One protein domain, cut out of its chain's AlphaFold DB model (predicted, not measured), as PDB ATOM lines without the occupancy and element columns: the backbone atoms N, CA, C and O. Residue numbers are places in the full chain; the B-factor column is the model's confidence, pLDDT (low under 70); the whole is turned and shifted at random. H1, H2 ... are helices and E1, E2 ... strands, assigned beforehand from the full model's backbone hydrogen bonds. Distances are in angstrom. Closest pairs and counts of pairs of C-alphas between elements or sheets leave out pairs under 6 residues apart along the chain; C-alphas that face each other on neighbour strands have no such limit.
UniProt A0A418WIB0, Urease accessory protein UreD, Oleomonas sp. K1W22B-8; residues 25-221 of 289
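What this domain is: This is residues 25 to 221 of the 289 residues of the protein "Urease accessory protein UreD" of Oleomonas sp. K1W22B-8 (UniProt A0A418WIB0). The chain is wound in stacked, flattened turns, a solenoid whose two walls are sheets lying face to face as a sandwich, their strands nearly aligned. E5, E8, E11 and E13 run side by side in one wall, E6, E9 and E12 in the other; the hairpin of E1 and E2 and that of E3 and E4 lie at one end of the stack, while E14 and E15 edge the walls at the other, with the small helix H1 at a corner. The printed part has 197 residues, with fifteen named strands and one named helix in the order E1 to E14, H1, E15. One sheet is mixed, in the order E2, E1, E5, E8, E11, E13, E14; the other is branched and also has parallel and antiparallel pairs. The class is mostly strand, and the whole is compact, with a radius of gyration of the C-alphas of 17.6 A and spans of 53 by 37 by 28 A.

Where its parts are: E1, residues 25 to 30, begins at C-alpha 25 at (255.190, 188.836, 177.116). E2, residues 33 to 43, is 30.2 A from first to last C-alpha. E3 is residues 45 to 48, E4 residues 58 to 64, E5 residues 74 to 81 and 23.5 A long, E6 residues 86 to 91, and E7 residues 95 to 97. E8, residues 105 to 113, measures 26.6 A. E9 is residues 118 to 122 and E10 residues 126 to 128. E11, residues 132 to 142, measures 31.9 A, from (267.335, 186.332, 151.635) at C-alpha 132. E12, residues 147 to 156, measures 30.5 A; E13, residues 168 to 178, 33.5 A; E14, residues 181 to 191, 30.6 A. H1 is residues 194 to 198. E15, residues 209 to 216, measures 23.4 A and ends at C-alpha 216 at (256.566, 168.092, 175.228).

How they stand to each other: E1 and E2 form an antiparallel hairpin, with N 28 and O 35 2.9 A apart. E1 is parallel to E5, N 27 and O 80 being 2.9 A apart. E5 and E8 are parallel at 7 degrees, with N 77 and O 108 at 2.8 A. E8 and E11 are parallel at 12 degrees, with N 109 and O 137 at 2.8 A, and E11 and E13 at 1 degree, with N 138 and O 173 at 2.8 A. E13 and E14 form a hairpin, antiparallel at 176 degrees, with N 172 and O 188 at 2.8 A. In the branched sheet, E3 and E4 form a hairpin, with N 48 and O 61 at 2.8 A. E4 and E6 are parallel, with N 60 and O 88 at 2.8 A, as are E6 and E9, with N 89 and O 120 at 2.8 A. E12 has E9, beside its residues 147 to 151, and E10, beside 154 to 156, on one side, and E15 on the other side. N 121 and O 149 of E9 and E12 are 2.8 A apart, N 128 and O 155 of E10 and E12 2.8 A, and N 150 and O 214 of E12 and the antiparallel E15 2.8 A. E7 is an edge strand parallel to E10, with N 97 and O 127 at 2.8 A. The two sheets form a sandwich, two sheets face to face, 8.9 A centre to centre where they face each other. H1 only grazes the sheet of E14, and its O i to N i+4 pair is within hydrogen-bond range.

The domain as a whole: The two C-alphas farthest apart, those of Gly 31 and Ala 196, are 54.0 A apart. Both sheets are twisted. The printed part has no cut, and the link from E12 to E13, with 11 residues between them, is long. The mean pLDDT of the printed part is 94.8, and residues 219 to 221 are under 70.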
ATOM      1  N   LEU A  25     256.526 189.230 176.687       98.25
ATOM      2  CA  LEU A  25     255.190 188.836 177.116       98.25
ATOM      3  C   LEU A  25     255.314 187.907 178.316       98.25
ATOM      4  O   LEU A  25     256.082 186.957 178.255       98.25
ATOM      5  N   SER A  26     254.518 188.120 179.358       98.69
ATOM      6  CA  SER A  26     254.320 187.095 180.381       98.69
ATOM      7  C   SER A  26     252.843 186.876 180.668       98.69
ATOM      8  O   SER A  26     252.026 187.801 180.603       98.69
ATOM      9  N   PHE A  27     252.496 185.638 180.991       98.62
ATOM     10  CA  PHE A  27     251.155 185.234 181.389       98.62
ATOM     11  C   PHE A  27     251.187 184.657 182.794       98.62
ATOM     12  O   PHE A  27     252.122 183.951 183.159       98.62
ATOM     13  N   LYS A  28     250.132 184.901 183.571       98.12
ATOM     14  CA  LYS A  28     249.972 184.301 184.899       98.12
ATOM     15  C   LYS A  28     248.568 183.790 185.131       98.12
ATOM     16  O   LYS A  28     247.608 184.229 184.493       98.12
ATOM     17  N   ARG A  29     248.437 182.914 186.120       96.44
ATOM     18  CA  ARG A  29     247.138 182.487 186.632       96.44
ATOM     19  C   ARG A  29     246.526 183.528 187.560       96.44
ATOM     20  O   ARG A  29     247.193 184.102 188.417       96.44
ATOM     21  N   ARG A  30     245.225 183.760 187.387       94.81
ATOM     22  CA  ARG A  30     244.373 184.567 188.264       94.81
ATOM     23  C   ARG A  30     243.065 183.809 188.486       94.81
ATOM     24  O   ARG A  30     242.151 183.869 187.667       94.81
ATOM     25  N   GLY A  31     243.001 183.060 189.586       90.62
ATOM     26  CA  GLY A  31     241.900 182.132 189.847       90.62
ATOM     27  C   GLY A  31     241.813 181.047 188.757       90.62
ATOM     28  O   GLY A  31     242.834 180.422 188.454       90.62
ATOM     29  N   PRO A  32     240.634 180.816 188.143       88.44
ATOM     30  CA  PRO A  32     240.471 179.811 187.095       88.44
ATOM     31  C   PRO A  32     240.981 180.265 185.716       88.44
ATOM     32  O   PRO A  32     241.029 179.442 184.802       88.44
ATOM     33  N   ALA A  33     241.376 181.532 185.552       92.00
ATOM     34  CA  ALA A  33     241.764 182.102 184.266       92.00
ATOM     35  C   ALA A  33     243.274 182.359 184.159       92.00
ATOM     36  O   ALA A  33     243.963 182.602 185.152       92.00
ATOM     37  N   THR A  34     243.772 182.358 182.925       95.69
ATOM     38  CA  THR A  34     245.077 182.924 182.571       95.69
ATOM     39  C   THR A  34     244.878 184.374 182.136       95.69
ATOM     40  O   THR A  34     243.877 184.710 181.508       95.69
ATOM     41  N   VAL A  35     245.802 185.254 182.508       95.75
ATOM     42  CA  VAL A  35     245.775 186.675 182.150       95.75
ATOM     43  C   VAL A  35     247.164 187.143 181.739       95.75
ATOM     44  O   VAL A  35     248.167 186.562 182.154       95.75
ATOM     45  N   LEU A  36     247.215 188.228 180.968       97.50
ATOM     46  CA  LEU A  36     248.452 188.963 180.720       97.50
ATOM     47  C   LEU A  36     249.011 189.500 182.048       97.50
ATOM     48  O   LEU A  36     248.278 190.090 182.848       97.50
ATOM     49  N   ASP A  37     250.299 189.281 182.268       98.12
ATOM     50  CA  ASP A  37     251.039 189.750 183.437       98.12
ATOM     51  C   ASP A  37     252.003 190.883 183.067       98.12
ATOM     52  O   ASP A  37     251.940 191.958 183.663       98.12
ATOM     53  N   HIS A  38     252.805 190.691 182.018       98.25
ATOM     54  CA  HIS A  38     253.728 191.693 181.495       98.25
ATOM     55  C   HIS A  38     253.604 191.839 179.976       98.25
ATOM     56  O   HIS A  38     253.417 190.865 179.248       98.25
ATOM     57  N   LEU A  39     253.741 193.078 179.499       98.56
ATOM     58  CA  LEU A  39     253.791 193.421 178.083       98.56
ATOM     59  C   LEU A  39     254.790 194.550 177.856       98.56
ATOM     60  O   LEU A  39     254.551 195.692 178.247       98.56
ATOM     61  N   TYR A  40     255.855 194.239 177.132       98.62
ATOM     62  CA  TYR A  40     256.798 195.208 176.597       98.62
ATOM     63  C   TYR A  40     256.822 195.116 175.074       98.62
ATOM     64  O   TYR A  40     256.886 194.024 174.515       98.62
ATOM     65  N   GLN A  41     256.763 196.261 174.394       98.31
ATOM     66  CA  GLN A  41     256.759 196.342 172.934       98.31
ATOM     67  C   GLN A  41     257.631 197.507 172.473       98.31
ATOM     68  O   GLN A  41     257.380 198.657 172.834       98.31
ATOM     69  N   GLN A  42     258.584 197.232 171.591       98.19
ATOM     70  CA  GLN A  42     259.495 198.226 171.035       98.19
ATOM     71  C   GLN A  42     259.612 198.081 169.519       98.19
ATOM     72  O   GLN A  42     259.607 196.975 168.977       98.19
ATOM     73  N   GLY A  43     259.754 199.222 168.841       97.12
ATOM     74  CA  GLY A  43     260.013 199.272 167.407       97.12
ATOM     75  C   GLY A  43     258.906 198.591 166.609       97.12
ATOM     76  O   GLY A  43     257.723 198.872 166.834       97.12
ATOM     77  N   CYS A  44     259.298 197.699 165.700       96.56
ATOM     78  CA  CYS A  44     258.377 196.995 164.809       96.56
ATOM     79  C   CYS A  44     257.636 195.811 165.454       96.56
ATOM     80  O   CYS A  44     256.658 195.335 164.883       96.56
ATOM     81  N   ALA A  45     258.044 195.355 166.642       97.31
ATOM     82  CA  ALA A  45     257.412 194.217 167.305       97.31
ATOM     83  C   ALA A  45     256.198 194.669 168.133       97.31
ATOM     84  O   ALA A  45     256.310 195.560 168.984       97.31
ATOM     85  N   LYS A  46     255.028 194.067 167.882       97.44
ATOM     86  CA  LYS A  46     253.791 194.316 168.642       97.44
ATOM     87  C   LYS A  46     253.057 193.012 168.969       97.44
ATOM     88  O   LYS A  46     253.264 191.989 168.322       97.44
ATOM     89  N   ALA A  47     252.149 193.087 169.937       97.69
ATOM     90  CA  ALA A  47     251.213 192.027 170.294       97.69
ATOM     91  C   ALA A  47     249.789 192.575 170.473       97.69
ATOM     92  O   ALA A  47     249.582 193.724 170.884       97.69
ATOM     93  N   ARG A  48     248.793 191.754 170.145       97.19
ATOM     94  CA  ARG A  48     247.362 192.023 170.335       97.19
ATOM     95  C   ARG A  48     246.699 190.830 171.009       97.19
ATOM     96  O   ARG A  48     247.141 189.702 170.838       97.19
ATOM     97  N   PHE A  49     245.635 191.089 171.759       96.44
ATOM     98  CA  PHE A  49     244.989 190.101 172.622       96.44
ATOM     99  C   PHE A  49     243.512 189.996 172.235       96.44
ATOM    100  O   PHE A  49     242.699 190.782 172.731       96.44
ATOM    101  N   PRO A  50     243.157 189.123 171.276       92.50
ATOM    102  CA  PRO A  50     241.760 188.877 170.953       92.50
ATOM    103  C   PRO A  50     241.030 188.270 172.157       92.50
ATOM    104  O   PRO A  50     241.632 187.615 173.008       92.50
ATOM    105  N   LYS A  51     239.713 188.490 172.223       87.44
ATOM    106  CA  LYS A  51     238.873 187.809 173.211       87.44
ATOM    107  C   LYS A  51     238.861 186.320 172.897       87.44
ATOM    108  O   LYS A  51     238.660 185.936 171.749       87.44
ATOM    109  N   THR A  52     239.064 185.512 173.923       81.94
ATOM    110  CA  THR A  52     239.046 184.057 173.824       81.94
ATOM    111  C   THR A  52     237.708 183.525 174.308       81.94
ATOM    112  O   THR A  52     237.125 184.066 175.251       81.94
ATOM    113  N   GLU A  53     237.228 182.468 173.659       79.81
ATOM    114  CA  GLU A  53     236.045 181.731 174.099       79.81
ATOM    115  C   GLU A  53     236.257 181.139 175.498       79.81
ATOM    116  O   GLU A  53     237.389 180.931 175.955       79.81
ATOM    117  N   HIS A  54     235.162 180.858 176.200       75.12
ATOM    118  CA  HIS A  54     235.241 180.265 177.531       75.12
ATOM    119  C   HIS A  54     235.909 178.880 177.475       75.12
ATOM    120  O   HIS A  54     235.529 178.034 176.672       75.12
ATOM    121  N   GLY A  55     236.906 178.650 178.335       74.88
ATOM    122  CA  GLY A  55     237.665 177.394 178.384       74.88
ATOM    123  C   GLY A  55     238.810 177.276 177.369       74.88
ATOM    124  O   GLY A  55     239.581 176.325 177.461       74.88
ATOM    125  N   ALA A  56     238.966 178.229 176.445       84.25
ATOM    126  CA  ALA A  56     240.120 178.285 175.551       84.25
ATOM    127  C   ALA A  56     241.349 178.905 176.241       84.25
ATOM    128  O   ALA A  56     241.233 179.672 177.201       84.25
ATOM    129  N   PHE A  57     242.540 178.601 175.719       92.06
ATOM    130  CA  PHE A  57     243.781 179.242 176.153       92.06
ATOM    131  C   PHE A  57     243.739 180.741 175.859       92.06
ATOM    132  O   PHE A  57     243.220 181.165 174.827       92.06
ATOM    133  N   THR A  58     244.330 181.557 176.737       95.50
ATOM    134  CA  THR A  58     244.510 182.990 176.466       95.50
ATOM    135  C   THR A  58     245.366 183.177 175.218       95.50
ATOM    136  O   THR A  58     246.434 182.589 175.122       95.50
ATOM    137  N   THR A  59     244.947 184.012 174.270       96.44
ATOM    138  CA  THR A  59     245.671 184.176 173.004       96.44
ATOM    139  C   THR A  59     246.385 185.520 172.934       96.44
ATOM    140  O   THR A  59     245.783 186.570 173.166       96.44
ATOM    141  N   ALA A  60     247.655 185.498 172.536       97.56
ATOM    142  CA  ALA A  60     248.374 186.665 172.052       97.56
ATOM    143  C   ALA A  60     248.753 186.477 170.584       97.56
ATOM    144  O   ALA A  60     249.328 185.468 170.185       97.56
ATOM    145  N   VAL A  61     248.444 187.485 169.778       97.38
ATOM    146  CA  VAL A  61     248.780 187.543 168.360       97.38
ATOM    147  C   VAL A  61     249.914 188.540 168.184       97.38
ATOM    148  O   VAL A  61     249.737 189.748 168.363       97.38
ATOM    149  N   THR A  62     251.089 188.021 167.860       96.56
ATOM    150  CA  THR A  62     252.290 188.789 167.543       96.56
ATOM    151  C   THR A  62     252.230 189.321 166.116       96.56
ATOM    152  O   THR A  62     251.583 188.752 165.232       96.56
ATOM    153  N   LEU A  63     252.880 190.460 165.894       94.50
ATOM    154  CA  LEU A  63     252.972 191.073 164.578       94.50
ATOM    155  C   LEU A  63     254.252 191.898 164.437       94.50
ATOM    156  O   LEU A  63     254.687 192.588 165.364       94.50
ATOM    157  N   ASN A  64     254.813 191.843 163.234       94.69
ATOM    158  CA  ASN A  64     255.942 192.646 162.801       94.69
ATOM    159  C   ASN A  64     255.443 193.760 161.865       94.69
ATOM    160  O   ASN A  64     255.048 193.506 160.727       94.69
ATOM    161  N   THR A  65     255.468 195.014 162.323       94.69
ATOM    162  CA  THR A  65     254.961 196.161 161.545       94.69
ATOM    163  C   THR A  65     255.921 196.652 160.461       94.69
ATOM    164  O   THR A  65     255.590 197.609 159.768       94.69
ATOM    165  N   SER A  66     257.106 196.051 160.311       93.00
ATOM    166  CA  SER A  66     258.029 196.387 159.212       93.00
ATOM    167  C   SER A  66     257.593 195.792 157.866       93.00
ATOM    168  O   SER A  66     258.041 196.248 156.818       93.00
ATOM    169  N   GLY A  67     256.692 194.800 157.875       86.75
ATOM    170  CA  GLY A  67     256.222 194.113 156.667       86.75
ATOM    171  C   GLY A  67     257.164 193.017 156.154       86.75
ATOM    172  O   GLY A  67     256.902 192.436 155.095       86.75
ATOM    173  N   GLY A  68     258.241 192.745 156.889       92.94
ATOM    174  CA  GLY A  68     259.201 191.665 156.693       92.94
ATOM    175  C   GLY A  68     260.621 192.122 157.017       92.94
ATOM    176  O   GLY A  68     260.845 193.267 157.398       92.94
ATOM    177  N   LEU A  69     261.586 191.235 156.844       96.06
ATOM    178  CA  LEU A  69     262.957 191.410 157.298       96.06
ATOM    179  C   LEU A  69     263.930 191.440 156.131       96.06
ATOM    180  O   LEU A  69     263.825 190.650 155.194       96.06
ATOM    181  N   THR A  70     264.925 192.310 156.217       96.44
ATOM    182  CA  THR A  70     266.089 192.321 155.330       96.44
ATOM    183  C   THR A  70     267.382 192.288 156.142       96.44
ATOM    184  O   THR A  70     267.385 192.340 157.373       96.44
ATOM    185  N   GLY A  71     268.507 192.136 155.448       96.06
ATOM    186  CA  GLY A  71     269.816 192.015 156.070       96.06
ATOM    187  C   GLY A  71     270.093 193.130 157.076       96.06
ATOM    188  O   GLY A  71     269.909 194.307 156.785       96.06
ATOM    189  N   GLY A  72     270.517 192.741 158.281       95.75
ATOM    190  CA  GLY A  72     270.823 193.644 159.391       95.75
ATOM    191  C   GLY A  72     269.670 193.899 160.368       95.75
ATOM    192  O   GLY A  72     269.942 194.399 161.460       95.75
ATOM    193  N   ASP A  73     268.431 193.525 160.033       97.56
ATOM    194  CA  ASP A  73     267.282 193.670 160.936       97.56
ATOM    195  C   ASP A  73     267.409 192.769 162.172       97.56
ATOM    196  O   ASP A  73     267.970 191.669 162.106       97.56
ATOM    197  N   ARG A  74     266.899 193.229 163.321       97.94
ATOM    198  CA  ARG A  74     267.034 192.546 164.620       97.94
ATOM    199  C   ARG A  74     265.707 192.508 165.368       97.94
ATOM    200  O   ARG A  74     265.241 193.539 165.851       97.94
ATOM    201  N   LEU A  75     265.137 191.318 165.530       97.81
ATOM    202  CA  LEU A  75     263.936 191.087 166.330       97.81
ATOM    203  C   LEU A  75     264.254 190.152 167.499       97.81
ATOM    204  O   LEU A  75     264.872 189.104 167.326       97.81
ATOM    205  N   THR A  76     263.828 190.540 168.697       98.50
ATOM    206  CA  THR A  76     263.897 189.712 169.905       98.50
ATOM    207  C   THR A  76     262.497 189.523 170.467       98.50
ATOM    208  O   THR A  76     261.747 190.489 170.596       98.50
ATOM    209  N   THR A  77     262.145 188.283 170.789       98.56
ATOM    210  CA  THR A  77     260.881 187.924 171.433       98.56
ATOM    211  C   THR A  77     261.170 187.084 172.669       98.56
ATOM    212  O   THR A  77     261.882 186.089 172.588       98.56
ATOM    213  N   THR A  78     260.629 187.486 173.814       98.81
ATOM    214  CA  THR A  78     260.642 186.699 175.052       98.81
ATOM    215  C   THR A  78     259.208 186.434 175.474       98.81
ATOM    216  O   THR A  78     258.395 187.361 175.490       98.81
ATOM    217  N   VAL A  79     258.885 185.180 175.774       98.88
ATOM    218  CA  VAL A  79     257.557 184.799 176.254       98.88
ATOM    219  C   VAL A  79     257.684 183.888 177.463       98.88
ATOM    220  O   VAL A  79     258.297 182.825 177.373       98.88
ATOM    221  N   ASP A  80     257.049 184.288 178.557       98.88
ATOM    222  CA  ASP A  80     257.014 183.539 179.806       98.88
ATOM    223  C   ASP A  80     255.581 183.073 180.099       98.88
ATOM    224  O   ASP A  80     254.658 183.868 180.310       98.88
ATOM    225  N   TRP A  81     255.379 181.762 180.126       98.75
ATOM    226  CA  TRP A  81     254.162 181.153 180.647       98.75
ATOM    227  C   TRP A  81     254.396 180.834 182.116       98.75
ATOM    228  O   TRP A  81     255.023 179.825 182.441       98.75
ATOM    229  N   GLY A  82     253.910 181.715 182.991       98.62
ATOM    230  CA  GLY A  82     254.032 181.559 184.435       98.62
ATOM    231  C   GLY A  82     253.304 180.323 184.961       98.62
ATOM    232  O   GLY A  82     252.505 179.702 184.262       98.62
ATOM    233  N   THR A  83     253.562 179.976 186.216       98.06
ATOM    234  CA  THR A  83     253.083 178.742 186.853       98.06
ATOM    235  C   THR A  83     251.584 178.510 186.624       98.06
ATOM    236  O   THR A  83     250.739 179.367 186.910       98.06
ATOM    237  N   GLY A  84     251.255 177.338 186.074       96.31
ATOM    238  CA  GLY A  84     249.895 176.920 185.734       96.31
ATOM    239  C   GLY A  84     249.228 177.683 184.583       96.31
ATOM    240  O   GLY A  84     248.069 177.400 184.283       96.31
ATOM    241  N   ALA A  85     249.886 178.673 183.966       97.44
ATOM    242  CA  ALA A  85     249.308 179.500 182.910       97.44
ATOM    243  C   ALA A  85     249.044 178.685 181.642       97.44
ATOM    244  O   ALA A  85     249.793 177.784 181.287       97.44
ATOM    245  N   GLN A  86     247.971 179.043 180.948       96.88
ATOM    246  CA  GLN A  86     247.520 178.414 179.709       96.88
ATOM    247  C   GLN A  86     247.337 179.497 178.654       96.88
ATOM    248  O   GLN A  86     246.394 180.294 178.751       96.88
ATOM    249  N   ALA A  87     248.259 179.570 177.697       97.62
ATOM    250  CA  ALA A  87     248.216 180.593 176.665       97.62
ATOM    251  C   ALA A  87     248.820 180.131 175.336       97.62
ATOM    252  O   ALA A  87     249.770 179.348 175.295       97.62
ATOM    253  N   THR A  88     248.296 180.701 174.260       97.75
ATOM    254  CA  THR A  88     248.753 180.514 172.888       97.75
ATOM    255  C   THR A  88     249.350 181.815 172.387       97.75
ATOM    256  O   THR A  88     248.703 182.864 172.424       97.75
ATOM    257  N   VAL A  89     250.576 181.750 171.885       98.19
ATOM    258  CA  VAL A  89     251.212 182.849 171.168       98.19
ATOM    259  C   VAL A  89     251.327 182.465 169.702       98.19
ATOM    260  O   VAL A  89     252.037 181.529 169.346       98.19
ATOM    261  N   ALA A  90     250.610 183.199 168.857       96.06
ATOM    262  CA  ALA A  90     250.583 183.014 167.411       96.06
ATOM    263  C   ALA A  90     251.029 184.293 166.692       96.06
ATOM    264  O   ALA A  90     251.264 185.322 167.329       96.06
ATOM    265  N   ALA A  91     251.139 184.257 165.365       92.88
ATOM    266  CA  ALA A  91     251.387 185.447 164.548       92.88
ATOM    267  C   ALA A  91     250.193 185.743 163.632       92.88
ATOM    268  O   ALA A  91     249.502 184.830 163.192       92.88
ATOM    269  N   GLN A  92     249.947 187.024 163.342       90.56
ATOM    270  CA  GLN A  92     248.860 187.436 162.441       90.56
ATOM    271  C   GLN A  92     249.136 187.092 160.971       90.56
ATOM    272  O   GLN A  92     248.199 186.975 160.181       90.56
ATOM    273  N   GLY A  93     250.412 187.036 160.599       89.62
ATOM    274  CA  GLY A  93     250.858 186.982 159.219       89.62
ATOM    275  C   GLY A  93     252.190 186.260 159.100       89.62
ATOM    276  O   GLY A  93     252.977 186.233 160.047       89.62
ATOM    277  N   ALA A  94     252.444 185.722 157.909       92.06
ATOM    278  CA  ALA A  94     253.725 185.133 157.564       92.06
ATOM    279  C   ALA A  94     254.850 186.168 157.667       92.06
ATOM    280  O   ALA A  94     254.743 187.277 157.128       92.06
ATOM    281  N   GLU A  95     255.947 185.775 158.306       95.38
ATOM    282  CA  GLU A  95     257.181 186.553 158.300       95.38
ATOM    283  C   GLU A  95     257.829 186.439 156.914       95.38
ATOM    284  O   GLU A  95     257.729 185.404 156.253       95.38
ATOM    285  N   ARG A  96     258.472 187.502 156.424       95.88
ATOM    286  CA  ARG A  96     259.039 187.518 155.065       95.88
ATOM    287  C   ARG A  96     260.516 187.847 155.125       95.88
ATOM    288  O   ARG A  96     260.872 188.948 155.515       95.88
ATOM    289  N   GLY A  97     261.369 186.934 154.681       96.94
ATOM    290  CA  GLY A  97     262.783 187.212 154.447       96.94
ATOM    291  C   GLY A  97     262.974 187.816 153.061       96.94
ATOM    292  O   GLY A  97     262.970 187.091 152.069       96.94
ATOM    293  N   TYR A  98     263.139 189.132 152.975       96.69
ATOM    294  CA  TYR A  98     263.478 189.821 151.733       96.69
ATOM    295  C   TYR A  98     264.946 189.616 151.357       96.69
ATOM    296  O   TYR A  98     265.787 189.259 152.185       96.69
ATOM    297  N   ARG A  99     265.261 189.920 150.093       96.12
ATOM    298  CA  ARG A  99     266.637 189.988 149.602       96.12
ATOM    299  C   ARG A  99     267.487 190.863 150.522       96.12
ATOM    300  O   ARG A  99     267.124 192.006 150.800       96.12
ATOM    301  N   SER A 100     268.626 190.327 150.940       95.81
ATOM    302  CA  SER A 100     269.655 191.078 151.643       95.81
ATOM    303  C   SER A 100     270.611 191.714 150.637       95.81
ATOM    304  O   SER A 100     271.080 191.049 149.713       95.81
ATOM    305  N   ILE A 101     270.877 193.009 150.804       92.56
ATOM    306  CA  ILE A 101     271.964 193.712 150.105       92.56
ATOM    307  C   ILE A 101     273.264 193.556 150.906       92.56
ATOM    308  O   ILE A 101     274.327 193.344 150.332       92.56
ATOM    309  N   GLU A 102     273.163 193.617 152.235       90.62
ATOM    310  CA  GLU A 102     274.270 193.477 153.177       90.62
ATOM    311  C   GLU A 102     273.786 192.855 154.493       90.62
ATOM    312  O   GLU A 102     272.664 193.089 154.944       90.62
ATOM    313  N   GLY A 103     274.651 192.083 155.149       94.25
ATOM    314  CA  GLY A 103     274.362 191.501 156.458       94.25
ATOM    315  C   GLY A 103     273.255 190.438 156.462       94.25
ATOM    316  O   GLY A 103     272.792 189.946 155.431       94.25
ATOM    317  N   THR A 104     272.844 190.063 157.672       97.56
ATOM    318  CA  THR A 104     271.897 188.970 157.940       97.56
ATOM    319  C   THR A 104     270.865 189.446 158.952       97.56
ATOM    320  O   THR A 104     271.236 190.019 159.982       97.56
ATOM    321  N   ALA A 105     269.584 189.232 158.660       98.19
ATOM    322  CA  ALA A 105     268.499 189.459 159.608       98.19
ATOM    323  C   ALA A 105     268.592 188.455 160.766       98.19
ATOM    324  O   ALA A 105     268.985 187.307 160.564       98.19
ATOM    325  N   MET A 106     268.226 188.867 161.977       98.38
ATOM    326  CA  MET A 106     268.285 188.015 163.164       98.38
ATOM    327  C   MET A 106     266.978 188.041 163.934       98.38
ATOM    328  O   MET A 106     266.524 189.110 164.343       98.38
ATOM    329  N   LEU A 107     266.457 186.849 164.212       98.00
ATOM    330  CA  LEU A 107     265.346 186.617 165.123       98.00
ATOM    331  C   LEU A 107     265.868 185.797 166.287       98.00
ATOM    332  O   LEU A 107     266.422 184.716 166.093       98.00
ATOM    333  N   ARG A 108     265.686 186.317 167.493       98.69
ATOM    334  CA  ARG A 108     265.972 185.598 168.730       98.69
ATOM    335  C   ARG A 108     264.682 185.432 169.498       98.69
ATOM    336  O   ARG A 108     264.054 186.427 169.851       98.69
ATOM    337  N   THR A 109     264.331 184.192 169.780       98.75
ATOM    338  CA  THR A 109     263.128 183.858 170.527       98.75
ATOM    339  C   THR A 109     263.518 183.054 171.754       98.75
ATOM    340  O   THR A 109     264.177 182.021 171.645       98.75
ATOM    341  N   ARG A 110     263.113 183.533 172.931       98.88
ATOM    342  CA  ARG A 110     263.259 182.816 174.195       98.88
ATOM    343  C   ARG A 110     261.888 182.535 174.785       98.88
ATOM    344  O   ARG A 110     261.103 183.456 174.985       98.88
ATOM    345  N   LEU A 111     261.623 181.271 175.067       98.88
ATOM    346  CA  LEU A 111     260.364 180.795 175.615       98.88
ATOM    347  C   LEU A 111     260.636 180.116 176.959       98.88
ATOM    348  O   LEU A 111     261.481 179.223 177.026       98.88
ATOM    349  N   CYS A 112     259.915 180.512 178.003       98.88
ATOM    350  CA  CYS A 112     259.990 179.882 179.319       98.88
ATOM    351  C   CYS A 112     258.618 179.322 179.693       98.88
ATOM    352  O   CYS A 112     257.625 180.046 179.695       98.88
ATOM    353  N   VAL A 113     258.560 178.035 180.025       98.75
ATOM    354  CA  VAL A 113     257.336 177.341 180.439       98.75
ATOM    355  C   VAL A 113     257.517 176.883 181.879       98.75
ATOM    356  O   VAL A 113     258.267 175.942 182.139       98.75
ATOM    357  N   GLU A 114     256.870 177.567 182.820       98.50
ATOM    358  CA  GLU A 114     256.963 177.244 184.245       98.50
ATOM    359  C   GLU A 114     256.159 175.989 184.630       98.50
ATOM    360  O   GLU A 114     255.493 175.355 183.806       98.50
ATOM    361  N   ALA A 115     256.242 175.615 185.910       96.88
ATOM    362  CA  ALA A 115     255.601 174.423 186.444       96.88
ATOM    363  C   ALA A 115     254.088 174.412 186.180       96.88
ATOM    364  O   ALA A 115     253.392 175.416 186.365       96.88
ATOM    365  N   GLY A 116     253.585 173.273 185.709       95.00
ATOM    366  CA  GLY A 116     252.181 173.069 185.347       95.00
ATOM    367  C   GLY A 116     251.631 173.986 184.241       95.00
ATOM    368  O   GLY A 116     250.424 173.959 183.989       95.00
ATOM    369  N   ALA A 117     252.459 174.814 183.594       97.38
ATOM    370  CA  ALA A 117     252.022 175.685 182.512       97.38
ATOM    371  C   ALA A 117     251.794 174.894 181.212       97.38
ATOM    372  O   ALA A 117     252.457 173.887 180.948       97.38
ATOM    373  N   GLN A 118     250.853 175.364 180.393       96.81
ATOM    374  CA  GLN A 118     250.550 174.832 179.067       96.81
ATOM    375  C   GLN A 118     250.749 175.942 178.036       96.81
ATOM    376  O   GLN A 118     250.016 176.936 178.005       96.81
ATOM    377  N   ALA A 119     251.783 175.780 177.222       98.12
ATOM    378  CA  ALA A 119     252.263 176.793 176.304       98.12
ATOM    379  C   ALA A 119     252.135 176.335 174.851       98.12
ATOM    380  O   ALA A 119     252.646 175.279 174.477       98.12
ATOM    381  N   GLU A 120     251.512 177.164 174.018       97.94
ATOM    382  CA  GLU A 120     251.512 176.986 172.567       97.94
ATOM    383  C   GLU A 120     252.282 178.129 171.897       97.94
ATOM    384  O   GLU A 120     251.912 179.298 172.023       97.94
ATOM    385  N   TRP A 121     253.348 177.796 171.170       98.31
ATOM    386  CA  TRP A 121     254.097 178.698 170.296       98.31
ATOM    387  C   TRP A 121     253.814 178.325 168.843       98.31
ATOM    388  O   TRP A 121     254.385 177.373 168.309       98.31
ATOM    389  N   LEU A 122     252.898 179.065 168.221       96.81
ATOM    390  CA  LEU A 122     252.346 178.780 166.897       96.81
ATOM    391  C   LEU A 122     252.501 179.988 165.953       96.81
ATOM    392  O   LEU A 122     251.502 180.513 165.449       96.81
ATOM    393  N   PRO A 123     253.726 180.505 165.730       93.81
ATOM    394  CA  PRO A 123     253.943 181.524 164.716       93.81
ATOM    395  C   PRO A 123     253.538 181.003 163.332       93.81
ATOM    396  O   PRO A 123     253.611 179.809 163.033       93.81
ATOM    397  N   GLN A 124     253.145 181.931 162.468       91.56
ATOM    398  CA  GLN A 124     252.915 181.634 161.061       91.56
ATOM    399  C   GLN A 124     254.248 181.333 160.342       91.56
ATOM    400  O   GLN A 124     255.332 181.615 160.863       91.56
ATOM    401  N   GLU A 125     254.187 180.742 159.148       93.38
ATOM    402  CA  GLU A 125     255.366 180.428 158.348       93.38
ATOM    403  C   GLU A 125     256.266 181.641 158.065       93.38
ATOM    404  O   GLU A 125     255.814 182.775 157.905       93.38
ATOM    405  N   THR A 126     257.568 181.383 157.949       96.12
ATOM    406  CA  THR A 126     258.539 182.335 157.404       96.12
ATOM    407  C   THR A 126     258.759 182.048 155.922       96.12
ATOM    408  O   THR A 126     259.203 180.962 155.562       96.12
ATOM    409  N   ILE A 127     258.490 183.017 155.049       96.69
ATOM    410  CA  ILE A 127     258.677 182.899 153.599       96.69
ATOM    411  C   ILE A 127     259.996 183.570 153.203       96.69
ATOM    412  O   ILE A 127     260.141 184.784 153.329       96.69
ATOM    413  N   LEU A 128     260.953 182.798 152.691       97.88
ATOM    414  CA  LEU A 128     262.258 183.281 152.230       97.88
ATOM    415  C   LEU A 128     262.215 183.617 150.738       97.88
ATOM    416  O   LEU A 128     261.880 182.760 149.926       97.88
ATOM    417  N   PHE A 129     262.565 184.845 150.360       97.31
ATOM    418  CA  PHE A 129     262.648 185.264 148.955       97.31
ATOM    419  C   PHE A 129     264.056 185.033 148.388       97.31
ATOM    420  O   PHE A 129     265.010 184.808 149.137       97.31
ATOM    421  N   ASP A 130     264.214 185.125 147.061       97.06
ATOM    422  CA  ASP A 130     265.537 184.981 146.442       97.06
ATOM    423  C   ASP A 130     266.520 186.070 146.912       97.06
ATOM    424  O   ASP A 130     266.290 187.281 146.775       97.06
ATOM    425  N   GLY A 131     267.655 185.617 147.438       97.25
ATOM    426  CA  GLY A 131     268.705 186.430 148.035       97.25
ATOM    427  C   GLY A 131     268.488 186.758 149.514       97.25
ATOM    428  O   GLY A 131     269.166 187.648 150.026       97.25
ATOM    429  N   ALA A 132     267.545 186.111 150.206       97.94
ATOM    430  CA  ALA A 132     267.335 186.332 151.635       97.94
ATOM    431  C   ALA A 132     268.550 185.906 152.478       97.94
ATOM    432  O   ALA A 132     269.227 184.925 152.168       97.94
ATOM    433  N   ALA A 133     268.808 186.634 153.565       98.25
ATOM    434  CA  ALA A 133     269.819 186.284 154.559       98.25
ATOM    435  C   ALA A 133     269.209 186.370 155.962       98.25
ATOM    436  O   ALA A 133     268.984 187.472 156.469       98.25
ATOM    437  N   LEU A 134     268.937 185.220 156.582       98.38
ATOM    438  CA  LEU A 134     268.184 185.119 157.831       98.38
ATOM    439  C   LEU A 134     268.807 184.108 158.802       98.38
ATOM    440  O   LEU A 134     269.124 182.980 158.432       98.38
ATOM    441  N   HIS A 135     268.917 184.505 160.068       98.56
ATOM    442  CA  HIS A 135     269.274 183.637 161.183       98.56
ATOM    443  C   HIS A 135     268.175 183.681 162.248       98.56
ATOM    444  O   HIS A 135     267.801 184.756 162.721       98.56
ATOM    445  N   ARG A 136     267.675 182.510 162.632       97.69
ATOM    446  CA  ARG A 136     266.733 182.295 163.726       97.69
ATOM    447  C   ARG A 136     267.396 181.472 164.826       97.69
ATOM    448  O   ARG A 136     268.051 180.472 164.539       97.69
ATOM    449  N   ASP A 137     267.228 181.908 166.065       98.56
ATOM    450  CA  ASP A 137     267.633 181.166 167.258       98.56
ATOM    451  C   ASP A 137     266.429 181.091 168.202       98.56
ATOM    452  O   ASP A 137     265.954 182.120 168.693       98.56
ATOM    453  N   LEU A 138     265.919 179.877 168.405       98.69
ATOM    454  CA  LEU A 138     264.822 179.561 169.308       98.69
ATOM    455  C   LEU A 138     265.351 178.755 170.497       98.69
ATOM    456  O   LEU A 138     265.892 177.654 170.351       98.69
ATOM    457  N   GLN A 139     265.155 179.303 171.691       98.81
ATOM    458  CA  GLN A 139     265.480 178.654 172.954       98.81
ATOM    459  C   GLN A 139     264.213 178.470 173.773       98.81
ATOM    460  O   GLN A 139     263.469 179.425 173.989       98.81
ATOM    461  N   VAL A 140     263.989 177.245 174.236       98.81
ATOM    462  CA  VAL A 140     262.823 176.875 175.037       98.81
ATOM    463  C   VAL A 140     263.308 176.220 176.322       98.81
ATOM    464  O   VAL A 140     263.992 175.198 176.269       98.81
ATOM    465  N   ASP A 141     262.959 176.800 177.462       98.81
ATOM    466  CA  ASP A 141     263.234 176.258 178.790       98.81
ATOM    467  C   ASP A 141     261.898 175.831 179.427       98.81
ATOM    468  O   ASP A 141     261.004 176.652 179.620       98.81
ATOM    469  N   ILE A 142     261.738 174.537 179.715       98.69
ATOM    470  CA  ILE A 142     260.482 173.931 180.187       98.69
ATOM    471  C   ILE A 142     260.694 173.339 181.585       98.69
ATOM    472  O   ILE A 142     261.672 172.627 181.821       98.69
ATOM    473  N   ALA A 143     259.773 173.585 182.512       98.00
ATOM    474  CA  ALA A 143     259.752 172.934 183.818       98.00
ATOM    475  C   ALA A 143     259.527 171.412 183.711       98.00
ATOM    476  O   ALA A 143     259.077 170.889 182.688       98.00
ATOM    477  N   ALA A 144     259.824 170.677 184.786       95.06
ATOM    478  CA  ALA A 144     259.722 169.217 184.809       95.06
ATOM    479  C   ALA A 144     258.327 168.692 184.418       95.06
ATOM    480  O   ALA A 144     258.240 167.660 183.757       95.06
ATOM    481  N   ASP A 145     257.253 169.403 184.751       94.44
ATOM    482  CA  ASP A 145     255.851 169.065 184.470       94.44
ATOM    483  C   ASP A 145     255.176 170.021 183.463       94.44
ATOM    484  O   ASP A 145     253.960 169.973 183.284       94.44
ATOM    485  N   GLY A 146     255.953 170.866 182.780       95.19
ATOM    486  CA  GLY A 146     255.435 171.776 181.761       95.19
ATOM    487  C   GLY A 146     254.919 171.042 180.519       95.19
ATOM    488  O   GLY A 146     255.448 169.998 180.114       95.19
ATOM    489  N   TRP A 147     253.894 171.617 179.893       95.88
ATOM    490  CA  TRP A 147     253.367 171.199 178.595       95.88
ATOM    491  C   TRP A 147     253.685 172.268 177.549       95.88
ATOM    492  O   TRP A 147     253.433 173.455 177.759       95.88
ATOM    493  N   PHE A 148     254.238 171.855 176.413       97.69
ATOM    494  CA  PHE A 148     254.661 172.748 175.342       97.69
ATOM    495  C   PHE A 148     254.330 172.158 173.974       97.69
ATOM    496  O   PHE A 148     254.690 171.016 173.683       97.69
ATOM    497  N   LEU A 149     253.712 172.963 173.117       97.56
ATOM    498  CA  LEU A 149     253.580 172.717 171.687       97.56
ATOM    499  C   LEU A 149     254.222 173.881 170.933       97.56
ATOM    500  O   LEU A 149     253.748 175.011 171.005       97.56
ATOM    501  N   GLY A 150     255.297 173.602 170.204       97.12
ATOM    502  CA  GLY A 150     255.994 174.571 169.368       97.12
ATOM    503  C   GLY A 150     255.963 174.156 167.908       97.12
ATOM    504  O   GLY A 150     256.253 173.004 167.588       97.12
ATOM    505  N   VAL A 151     255.656 175.098 167.021       96.19
ATOM    506  CA  VAL A 151     255.705 174.901 165.571       96.19
ATOM    507  C   VAL A 151     256.470 176.050 164.943       96.19
ATOM    508  O   VAL A 151     256.133 177.203 165.174       96.19
ATOM    509  N   GLU A 152     257.445 175.763 164.085       94.94
ATOM    510  CA  GLU A 152     257.897 176.765 163.122       94.94
ATOM    511  C   GLU A 152     257.996 176.178 161.724       94.94
ATOM    512  O   GLU A 152     258.504 175.077 161.519       94.94
ATOM    513  N   SER A 153     257.508 176.952 160.759       96.00
ATOM    514  CA  SER A 153     257.480 176.575 159.351       96.00
ATOM    515  C   SER A 153     258.303 177.549 158.522       96.00
ATOM    516  O   SER A 153     258.312 178.752 158.791       96.00
ATOM    517  N   VAL A 154     258.963 177.037 157.491       96.38
ATOM    518  CA  VAL A 154     259.696 177.817 156.497       96.38
ATOM    519  C   VAL A 154     259.203 177.457 155.101       96.38
ATOM    520  O   VAL A 154     258.994 176.287 154.786       96.38
ATOM    521  N   VAL A 155     259.020 178.472 154.263       96.00
ATOM    522  CA  VAL A 155     258.662 178.346 152.849       96.00
ATOM    523  C   VAL A 155     259.758 178.995 152.013       96.00
ATOM    524  O   VAL A 155     260.167 180.125 152.270       96.00
ATOM    525  N   PHE A 156     260.230 178.284 150.996       95.94
ATOM    526  CA  PHE A 156     261.298 178.720 150.108       95.94
ATOM    527  C   PHE A 156     260.706 179.255 148.807       95.94
ATOM    528  O   PHE A 156     260.296 178.496 147.928       95.94
ATOM    529  N   GLY A 157     260.696 180.578 148.692       93.31
ATOM    530  CA  GLY A 157     260.203 181.311 147.540       93.31
ATOM    531  C   GLY A 157     258.692 181.508 147.562       93.31
ATOM    532  O   GLY A 157     257.923 180.776 148.185       93.31
ATOM    533  N   ARG A 158     258.237 182.518 146.824       89.50
ATOM    534  CA  ARG A 158     256.827 182.709 146.480       89.50
ATOM    535  C   ARG A 158     256.449 181.726 145.375       89.50
ATOM    536  O   ARG A 158     256.366 182.102 144.207       89.50
ATOM    537  N   THR A 159     256.201 180.475 145.752       80.50
ATOM    538  CA  THR A 159     255.846 179.379 144.830       80.50
ATOM    539  C   THR A 159     254.668 179.733 143.919       80.50
ATOM    540  O   THR A 159     254.733 179.507 142.715       80.50
ATOM    541  N   ALA A 160     253.644 180.414 144.448       79.81
ATOM    542  CA  ALA A 160     252.498 180.904 143.673       79.81
ATOM    543  C   ALA A 160     252.858 181.938 142.582       79.81
ATOM    544  O   ALA A 160     252.051 182.211 141.700       79.81
ATOM    545  N   ARG A 161     254.058 182.532 142.636       83.62
ATOM    546  CA  ARG A 161     254.603 183.456 141.626       83.62
ATOM    547  C   ARG A 161     255.738 182.839 140.800       83.62
ATOM    548  O   ARG A 161     256.417 183.570 140.088       83.62
ATOM    549  N   GLY A 162     255.973 181.532 140.920       82.88
ATOM    550  CA  GLY A 162     257.069 180.840 140.238       82.88
ATOM    551  C   GLY A 162     258.465 181.231 140.732       82.88
ATOM    552  O   GLY A 162     259.446 180.990 140.033       82.88
ATOM    553  N   GLU A 163     258.584 181.854 141.910       90.44
ATOM    554  CA  GLU A 163     259.890 182.237 142.448       90.44
ATOM    555  C   GLU A 163     260.687 181.005 142.887       90.44
ATOM    556  O   GLU A 163     260.179 180.121 143.575       90.44
ATOM    557  N   SER A 164     261.961 181.009 142.507       90.06
ATOM    558  CA  SER A 164     262.973 180.011 142.838       90.06
ATOM    559  C   SER A 164     264.053 180.665 143.702       90.06
ATOM    560  O   SER A 164     264.554 181.727 143.337       90.06
ATOM    561  N   VAL A 165     264.411 180.061 144.841       94.69
ATOM    562  CA  VAL A 165     265.421 180.615 145.766       94.69
ATOM    563  C   VAL A 165     266.795 180.043 145.417       94.69
ATOM    564  O   VAL A 165     267.224 179.033 145.970       94.69
ATOM    565  N   GLN A 166     267.473 180.692 144.476       95.62
ATOM    566  CA  GLN A 166     268.781 180.267 143.955       95.62
ATOM    567  C   GLN A 166     269.945 180.879 144.734       95.62
ATOM    568  O   GLN A 166     271.097 180.478 144.585       95.62
ATOM    569  N   ARG A 167     269.670 181.906 145.539       95.25
ATOM    570  CA  ARG A 167     270.659 182.534 146.409       95.25
ATOM    571  C   ARG A 167     270.053 182.785 147.773       95.25
ATOM    572  O   ARG A 167     268.909 183.217 147.891       95.25
ATOM    573  N   GLY A 168     270.856 182.607 148.808       96.88
ATOM    574  CA  GLY A 168     270.550 183.107 150.135       96.88
ATOM    575  C   GLY A 168     271.312 182.373 151.222       96.88
ATOM    576  O   GLY A 168     272.103 181.470 150.955       96.88
ATOM    577  N   THR A 169     271.082 182.798 152.454       97.94
ATOM    578  CA  THR A 169     271.597 182.147 153.656       97.94
ATOM    579  C   THR A 169     270.468 182.030 154.664       97.94
ATOM    580  O   THR A 169     269.806 183.010 154.996       97.94
ATOM    581  N   PHE A 170     270.229 180.818 155.135       98.19
ATOM    582  CA  PHE A 170     269.232 180.528 156.145       98.19
ATOM    583  C   PHE A 170     269.862 179.654 157.213       98.19
ATOM    584  O   PHE A 170     270.426 178.600 156.914       98.19
ATOM    585  N   ARG A 171     269.782 180.102 158.460       98.31
ATOM    586  CA  ARG A 171     270.178 179.319 159.623       98.31
ATOM    587  C   ARG A 171     269.039 179.330 160.624       98.31
ATOM    588  O   ARG A 171     268.653 180.402 161.075       98.31
ATOM    589  N   ASP A 172     268.552 178.158 160.986       97.88
ATOM    590  CA  ASP A 172     267.525 177.971 162.003       97.88
ATOM    591  C   ASP A 172     268.085 177.071 163.098       97.88
ATOM    592  O   ASP A 172     268.557 175.972 162.805       97.88
ATOM    593  N   ALA A 173     268.126 177.565 164.330       98.38
ATOM    594  CA  ALA A 173     268.723 176.875 165.461       98.38
ATOM    595  C   ALA A 173     267.707 176.727 166.590       98.38
ATOM    596  O   ALA A 173     267.218 177.714 167.130       98.38
ATOM    597  N   TRP A 174     267.462 175.485 166.991       98.31
ATOM    598  CA  TRP A 174     266.550 175.124 168.066       98.31
ATOM    599  C   TRP A 174     267.316 174.539 169.244       98.31
ATOM    600  O   TRP A 174     268.177 173.672 169.072       98.31
ATOM    601  N   ARG A 175     266.970 174.965 170.459       98.69
ATOM    602  CA  ARG A 175     267.406 174.323 171.705       98.69
ATOM    603  C   ARG A 175     266.237 174.245 172.674       98.69
ATOM    604  O   ARG A 175     265.742 175.275 173.115       98.69
ATOM    605  N   VAL A 176     265.843 173.029 173.040       98.62
ATOM    606  CA  VAL A 176     264.769 172.779 174.010       98.62
ATOM    607  C   VAL A 176     265.350 172.070 175.221       98.62
ATOM    608  O   VAL A 176     265.964 171.003 175.100       98.62
ATOM    609  N   ARG A 177     265.149 172.659 176.397       98.69
ATOM    610  CA  ARG A 177     265.534 172.103 177.689       98.69
ATOM    611  C   ARG A 177     264.297 171.777 178.508       98.69
ATOM    612  O   ARG A 177     263.337 172.537 178.503       98.69
ATOM    613  N   ARG A 178     264.348 170.667 179.239       97.31
ATOM    614  CA  ARG A 178     263.378 170.316 180.277       97.31
ATOM    615  C   ARG A 178     264.127 170.124 181.582       97.31
ATOM    616  O   ARG A 178     265.068 169.334 181.615       97.31
ATOM    617  N   ASP A 179     263.726 170.857 182.612       96.75
ATOM    618  CA  ASP A 179     264.358 170.833 183.933       96.75
ATOM    619  C   ASP A 179     265.887 171.037 183.848       96.75
ATOM    620  O   ASP A 179     266.698 170.233 184.303       96.75
ATOM    621  N   GLY A 180     266.298 172.064 183.094       96.88
ATOM    622  CA  GLY A 180     267.707 172.392 182.833       96.88
ATOM    623  C   GLY A 180     268.451 171.444 181.879       96.88
ATOM    624  O   GLY A 180     269.509 171.805 181.359       96.88
ATOM    625  N   ARG A 181     267.907 170.261 181.568       97.94
ATOM    626  CA  ARG A 181     268.533 169.274 180.679       97.94
ATOM    627  C   ARG A 181     268.126 169.485 179.223       97.94
ATOM    628  O   ARG A 181     266.944 169.561 178.909       97.94
ATOM    629  N   LEU A 182     269.097 169.509 178.309       98.19
ATOM    630  CA  LEU A 182     268.841 169.549 176.862       98.19
ATOM    631  C   LEU A 182     268.152 168.256 176.402       98.19
ATOM    632  O   LEU A 182     268.715 167.171 176.558       98.19
ATOM    633  N   ILE A 183     266.951 168.383 175.834       96.69
ATOM    634  CA  ILE A 183     266.156 167.256 175.317       96.69
ATOM    635  C   ILE A 183     266.032 167.265 173.791       96.69
ATOM    636  O   ILE A 183     265.795 166.217 173.198       96.69
ATOM    637  N   TYR A 184     266.222 168.421 173.151       97.94
ATOM    638  CA  TYR A 184     266.250 168.547 171.697       97.94
ATOM    639  C   TYR A 184     267.181 169.680 171.271       97.94
ATOM    640  O   TYR A 184     267.188 170.756 171.878       97.94
ATOM    641  N   ALA A 185     267.942 169.441 170.208       97.56
ATOM    642  CA  ALA A 185     268.701 170.462 169.512       97.56
ATOM    643  C   ALA A 185     268.749 170.141 168.019       97.56
ATOM    644  O   ALA A 185     269.036 169.004 167.645       97.56
ATOM    645  N   ASP A 186     268.511 171.153 167.193       96.44
ATOM    646  CA  ASP A 186     268.644 171.065 165.742       96.44
ATOM    647  C   ASP A 186     269.232 172.363 165.190       96.44
ATOM    648  O   ASP A 186     269.021 173.445 165.746       96.44
ATOM    649  N   VAL A 187     270.002 172.240 164.112       97.56
ATOM    650  CA  VAL A 187     270.500 173.378 163.344       97.56
ATOM    651  C   VAL A 187     270.341 173.070 161.864       97.56
ATOM    652  O   VAL A 187     271.155 172.359 161.275       97.56
ATOM    653  N   THR A 188     269.349 173.696 161.245       95.69
ATOM    654  CA  THR A 188     269.195 173.694 159.793       95.69
ATOM    655  C   THR A 188     269.987 174.860 159.211       95.69
ATOM    656  O   THR A 188     269.748 176.017 159.555       95.69
ATOM    657  N   ALA A 189     270.949 174.577 158.331       97.00
ATOM    658  CA  ALA A 189     271.766 175.595 157.676       97.00
ATOM    659  C   ALA A 189     271.801 175.378 156.158       97.00
ATOM    660  O   ALA A 189     272.271 174.349 155.677       97.00
ATOM    661  N   LEU A 190     271.324 176.372 155.411       96.81
ATOM    662  CA  LEU A 190     271.301 176.398 153.952       96.81
ATOM    663  C   LEU A 190     272.014 177.664 153.470       96.81
ATOM    664  O   LEU A 190     271.757 178.756 153.976       96.81
ATOM    665  N   ALA A 191     272.922 177.532 152.506       97.12
ATOM    666  CA  ALA A 191     273.679 178.657 151.968       97.12
ATOM    667  C   ALA A 191     273.962 178.461 150.475       97.12
ATOM    668  O   ALA A 191     274.364 177.378 150.055       97.12
ATOM    669  N   GLY A 192     273.781 179.523 149.691       96.56
ATOM    670  CA  GLY A 192     273.912 179.487 148.236       96.56
ATOM    671  C   GLY A 192     272.598 179.099 147.559       96.56
ATOM    672  O   GLY A 192     271.556 179.683 147.866       96.56
ATOM    673  N   ASP A 193     272.662 178.138 146.637       96.88
ATOM    674  CA  ASP A 193     271.507 177.645 145.879       96.88
ATOM    675  C   ASP A 193     270.643 176.701 146.718       96.88
ATOM    676  O   ASP A 193     270.770 175.474 146.679       96.88
ATOM    677  N   MET A 194     269.764 177.305 147.518       96.19
ATOM    678  CA  MET A 194     268.850 176.582 148.399       96.19
ATOM    679  C   MET A 194     267.879 175.700 147.613       96.19
ATOM    680  O   MET A 194     267.526 174.623 148.087       96.19
ATOM    681  N   GLN A 195     267.478 176.106 146.410       94.69
ATOM    682  CA  GLN A 195     266.626 175.288 145.557       94.69
ATOM    683  C   GLN A 195     267.321 173.995 145.134       94.69
ATOM    684  O   GLN A 195     266.789 172.915 145.390       94.69
ATOM    685  N   ALA A 196     268.530 174.086 144.577       96.56
ATOM    686  CA  ALA A 196     269.296 172.904 144.197       96.56
ATOM    687  C   ALA A 196     269.597 171.994 145.400       96.56
ATOM    688  O   ALA A 196     269.701 170.775 145.256       96.56
ATOM    689  N   MET A 197     269.733 172.560 146.606       96.62
ATOM    690  CA  MET A 197     269.843 171.776 147.839       96.62
ATOM    691  C   MET A 197     268.540 171.037 148.169       96.62
ATOM    692  O   MET A 197     268.590 169.841 148.451       96.62
ATOM    693  N   LEU A 198     267.390 171.715 148.123       95.50
ATOM    694  CA  LEU A 198     266.072 171.146 148.443       95.50
ATOM    695  C   LEU A 198     265.589 170.115 147.414       95.50
ATOM    696  O   LEU A 198     264.811 169.225 147.754       95.50
ATOM    697  N   ASP A 199     266.082 170.178 146.178       96.25
ATOM    698  CA  ASP A 199     265.806 169.174 145.143       96.25
ATOM    699  C   ASP A 199     266.486 167.825 145.423       96.25
ATOM    700  O   ASP A 199     266.070 166.790 144.900       96.25
ATOM    701  N   ARG A 200     267.494 167.789 146.305       96.50
ATOM    702  CA  ARG A 200     268.160 166.540 146.695       96.50
ATOM    703  C   ARG A 200     267.226 165.657 147.513       96.50
ATOM    704  O   ARG A 200     266.527 166.119 148.420       96.50
ATOM    705  N   GLN A 201     267.316 164.352 147.270       94.69
ATOM    706  CA  GLN A 201     266.436 163.367 147.896       94.69
ATOM    707  C   GLN A 201     266.542 163.308 149.429       94.69
ATOM    708  O   GLN A 201     265.561 163.029 150.111       94.69
ATOM    709  N   ALA A 202     267.725 163.573 149.982       92.44
ATOM    710  CA  ALA A 202     267.947 163.564 151.427       92.44
ATOM    711  C   ALA A 202     267.534 164.871 152.130       92.44
ATOM    712  O   ALA A 202     267.575 164.926 153.353       92.44
ATOM    713  N   MET A 203     267.176 165.913 151.370       93.12
ATOM    714  CA  MET A 203     266.867 167.241 151.906       93.12
ATOM    715  C   MET A 203     265.369 167.523 151.830       93.12
ATOM    716  O   MET A 203     264.689 167.518 152.849       93.12
ATOM    717  N   GLY A 204     264.854 167.757 150.622       92.31
ATOM    718  CA  GLY A 204     263.461 168.145 150.415       92.31
ATOM    719  C   GLY A 204     262.722 167.316 149.371       92.31
ATOM    720  O   GLY A 204     261.501 167.392 149.337       92.31
ATOM    721  N   GLN A 205     263.405 166.539 148.516       94.81
ATOM    722  CA  GLN A 205     262.761 165.839 147.384       94.81
ATOM    723  C   GLN A 205     261.898 166.778 146.523       94.81
ATOM    724  O   GLN A 205     260.808 166.421 146.086       94.81
ATOM    725  N   GLY A 206     262.364 168.013 146.317       93.06
ATOM    726  CA  GLY A 206     261.612 169.030 145.578       93.06
ATOM    727  C   GLY A 206     260.586 169.802 146.417       93.06
ATOM    728  O   GLY A 206     259.952 170.725 145.904       93.06
ATOM    729  N   ALA A 207     260.434 169.499 147.711       93.44
ATOM    730  CA  ALA A 207     259.605 170.294 148.609       93.44
ATOM    731  C   ALA A 207     260.111 171.744 148.707       93.44
ATOM    732  O   ALA A 207     261.308 172.034 148.618       93.44
ATOM    733  N   ARG A 208     259.164 172.670 148.892       94.31
ATOM    734  CA  ARG A 208     259.409 174.115 149.065       94.31
ATOM    735  C   ARG A 208     258.890 174.646 150.393       94.31
ATOM    736  O   ARG A 208     258.899 175.851 150.612       94.31
ATOM    737  N   ALA A 209     258.447 173.757 151.268       94.56
ATOM    738  CA  ALA A 209     258.037 174.075 152.619       94.56
ATOM    739  C   ALA A 209     258.528 172.975 153.558       94.56
ATOM    740  O   ALA A 209     258.540 171.802 153.181       94.56
ATOM    741  N   ALA A 210     258.927 173.364 154.760       94.19
ATOM    742  CA  ALA A 210     259.299 172.458 155.834       94.19
ATOM    743  C   ALA A 210     258.786 173.016 157.163       94.19
ATOM    744  O   ALA A 210     258.722 174.233 157.341       94.19
ATOM    745  N   SER A 211     258.446 172.127 158.092       95.50
ATOM    746  CA  SER A 211     257.965 172.500 159.419       95.50
ATOM    747  C   SER A 211     258.603 171.619 160.476       95.50
ATOM    748  O   SER A 211     258.643 170.397 160.329       95.50
ATOM    749  N   THR A 212     259.035 172.244 161.564       94.50
ATOM    750  CA  THR A 212     259.477 171.564 162.778       94.50
ATOM    751  C   THR A 212     258.378 171.707 163.820       94.50
ATOM    752  O   THR A 212     257.967 172.822 164.141       94.50
ATOM    753  N   ILE A 213     257.889 170.574 164.328       96.19
ATOM    754  CA  ILE A 213     256.866 170.506 165.375       96.19
ATOM    755  C   ILE A 213     257.476 169.784 166.570       96.19
ATOM    756  O   ILE A 213     257.933 168.648 166.442       96.19
ATOM    757  N   ILE A 214     257.469 170.433 167.731       95.56
ATOM    758  CA  ILE A 214     257.926 169.853 168.992       95.56
ATOM    759  C   ILE A 214     256.768 169.868 169.970       95.56
ATOM    760  O   ILE A 214     256.210 170.918 170.277       95.56
ATOM    761  N   HIS A 215     256.450 168.692 170.498       94.81
ATOM    762  CA  HIS A 215     255.493 168.533 171.578       94.81
ATOM    763  C   HIS A 215     256.188 167.913 172.787       94.81
ATOM    764  O   HIS A 215     256.842 166.876 172.675       94.81
ATOM    765  N   VAL A 216     256.060 168.563 173.940       94.00
ATOM    766  CA  VAL A 216     256.566 168.092 175.228       94.00
ATOM    767  C   VAL A 216     255.389 168.069 176.189       94.00
ATOM    768  O   VAL A 216     254.733 169.084 176.387       94.00
ATOM    769  N   ALA A 217     255.119 166.918 176.795       88.06
ATOM    770  CA  ALA A 217     254.055 166.766 177.778       88.06
ATOM    771  C   ALA A 217     254.523 165.939 178.988       88.06
ATOM    772  O   ALA A 217     255.501 165.175 178.899       88.06
ATOM    773  N   PRO A 218     253.844 166.066 180.139       80.31
ATOM    774  CA  PRO A 218     253.847 165.045 181.183       80.31
ATOM    775  C   PRO A 218     253.276 163.722 180.636       80.31
ATOM    776  O   PRO A 218     252.357 163.729 179.824       80.31
ATOM    777  N   MET A 219     253.846 162.585 181.037       64.50
ATOM    778  CA  MET A 219     253.456 161.244 180.567       64.50
ATOM    779  C   MET A 219     252.064 160.796 181.082       64.50
ATOM    780  O   MET A 219     251.697 161.192 182.189       64.50
ATOM    781  N   PRO A 220     251.348 159.898 180.361       56.50
ATOM    782  CA  PRO A 220     251.745 159.263 179.104       56.50
ATOM    783  C   PRO A 220     251.345 160.092 177.868       56.50
ATOM    784  O   PRO A 220     250.466 160.947 177.951       56.50
ATOM    785  N   PRO A 221     251.981 159.848 176.709       51.69
ATOM    786  CA  PRO A 221     251.769 160.632 175.499       51.69
ATOM    787  C   PRO A 221     250.331 160.468 174.994       51.69
ATOM    788  O   PRO A 221     249.861 159.345 174.821       51.69
TER     789      PRO A 221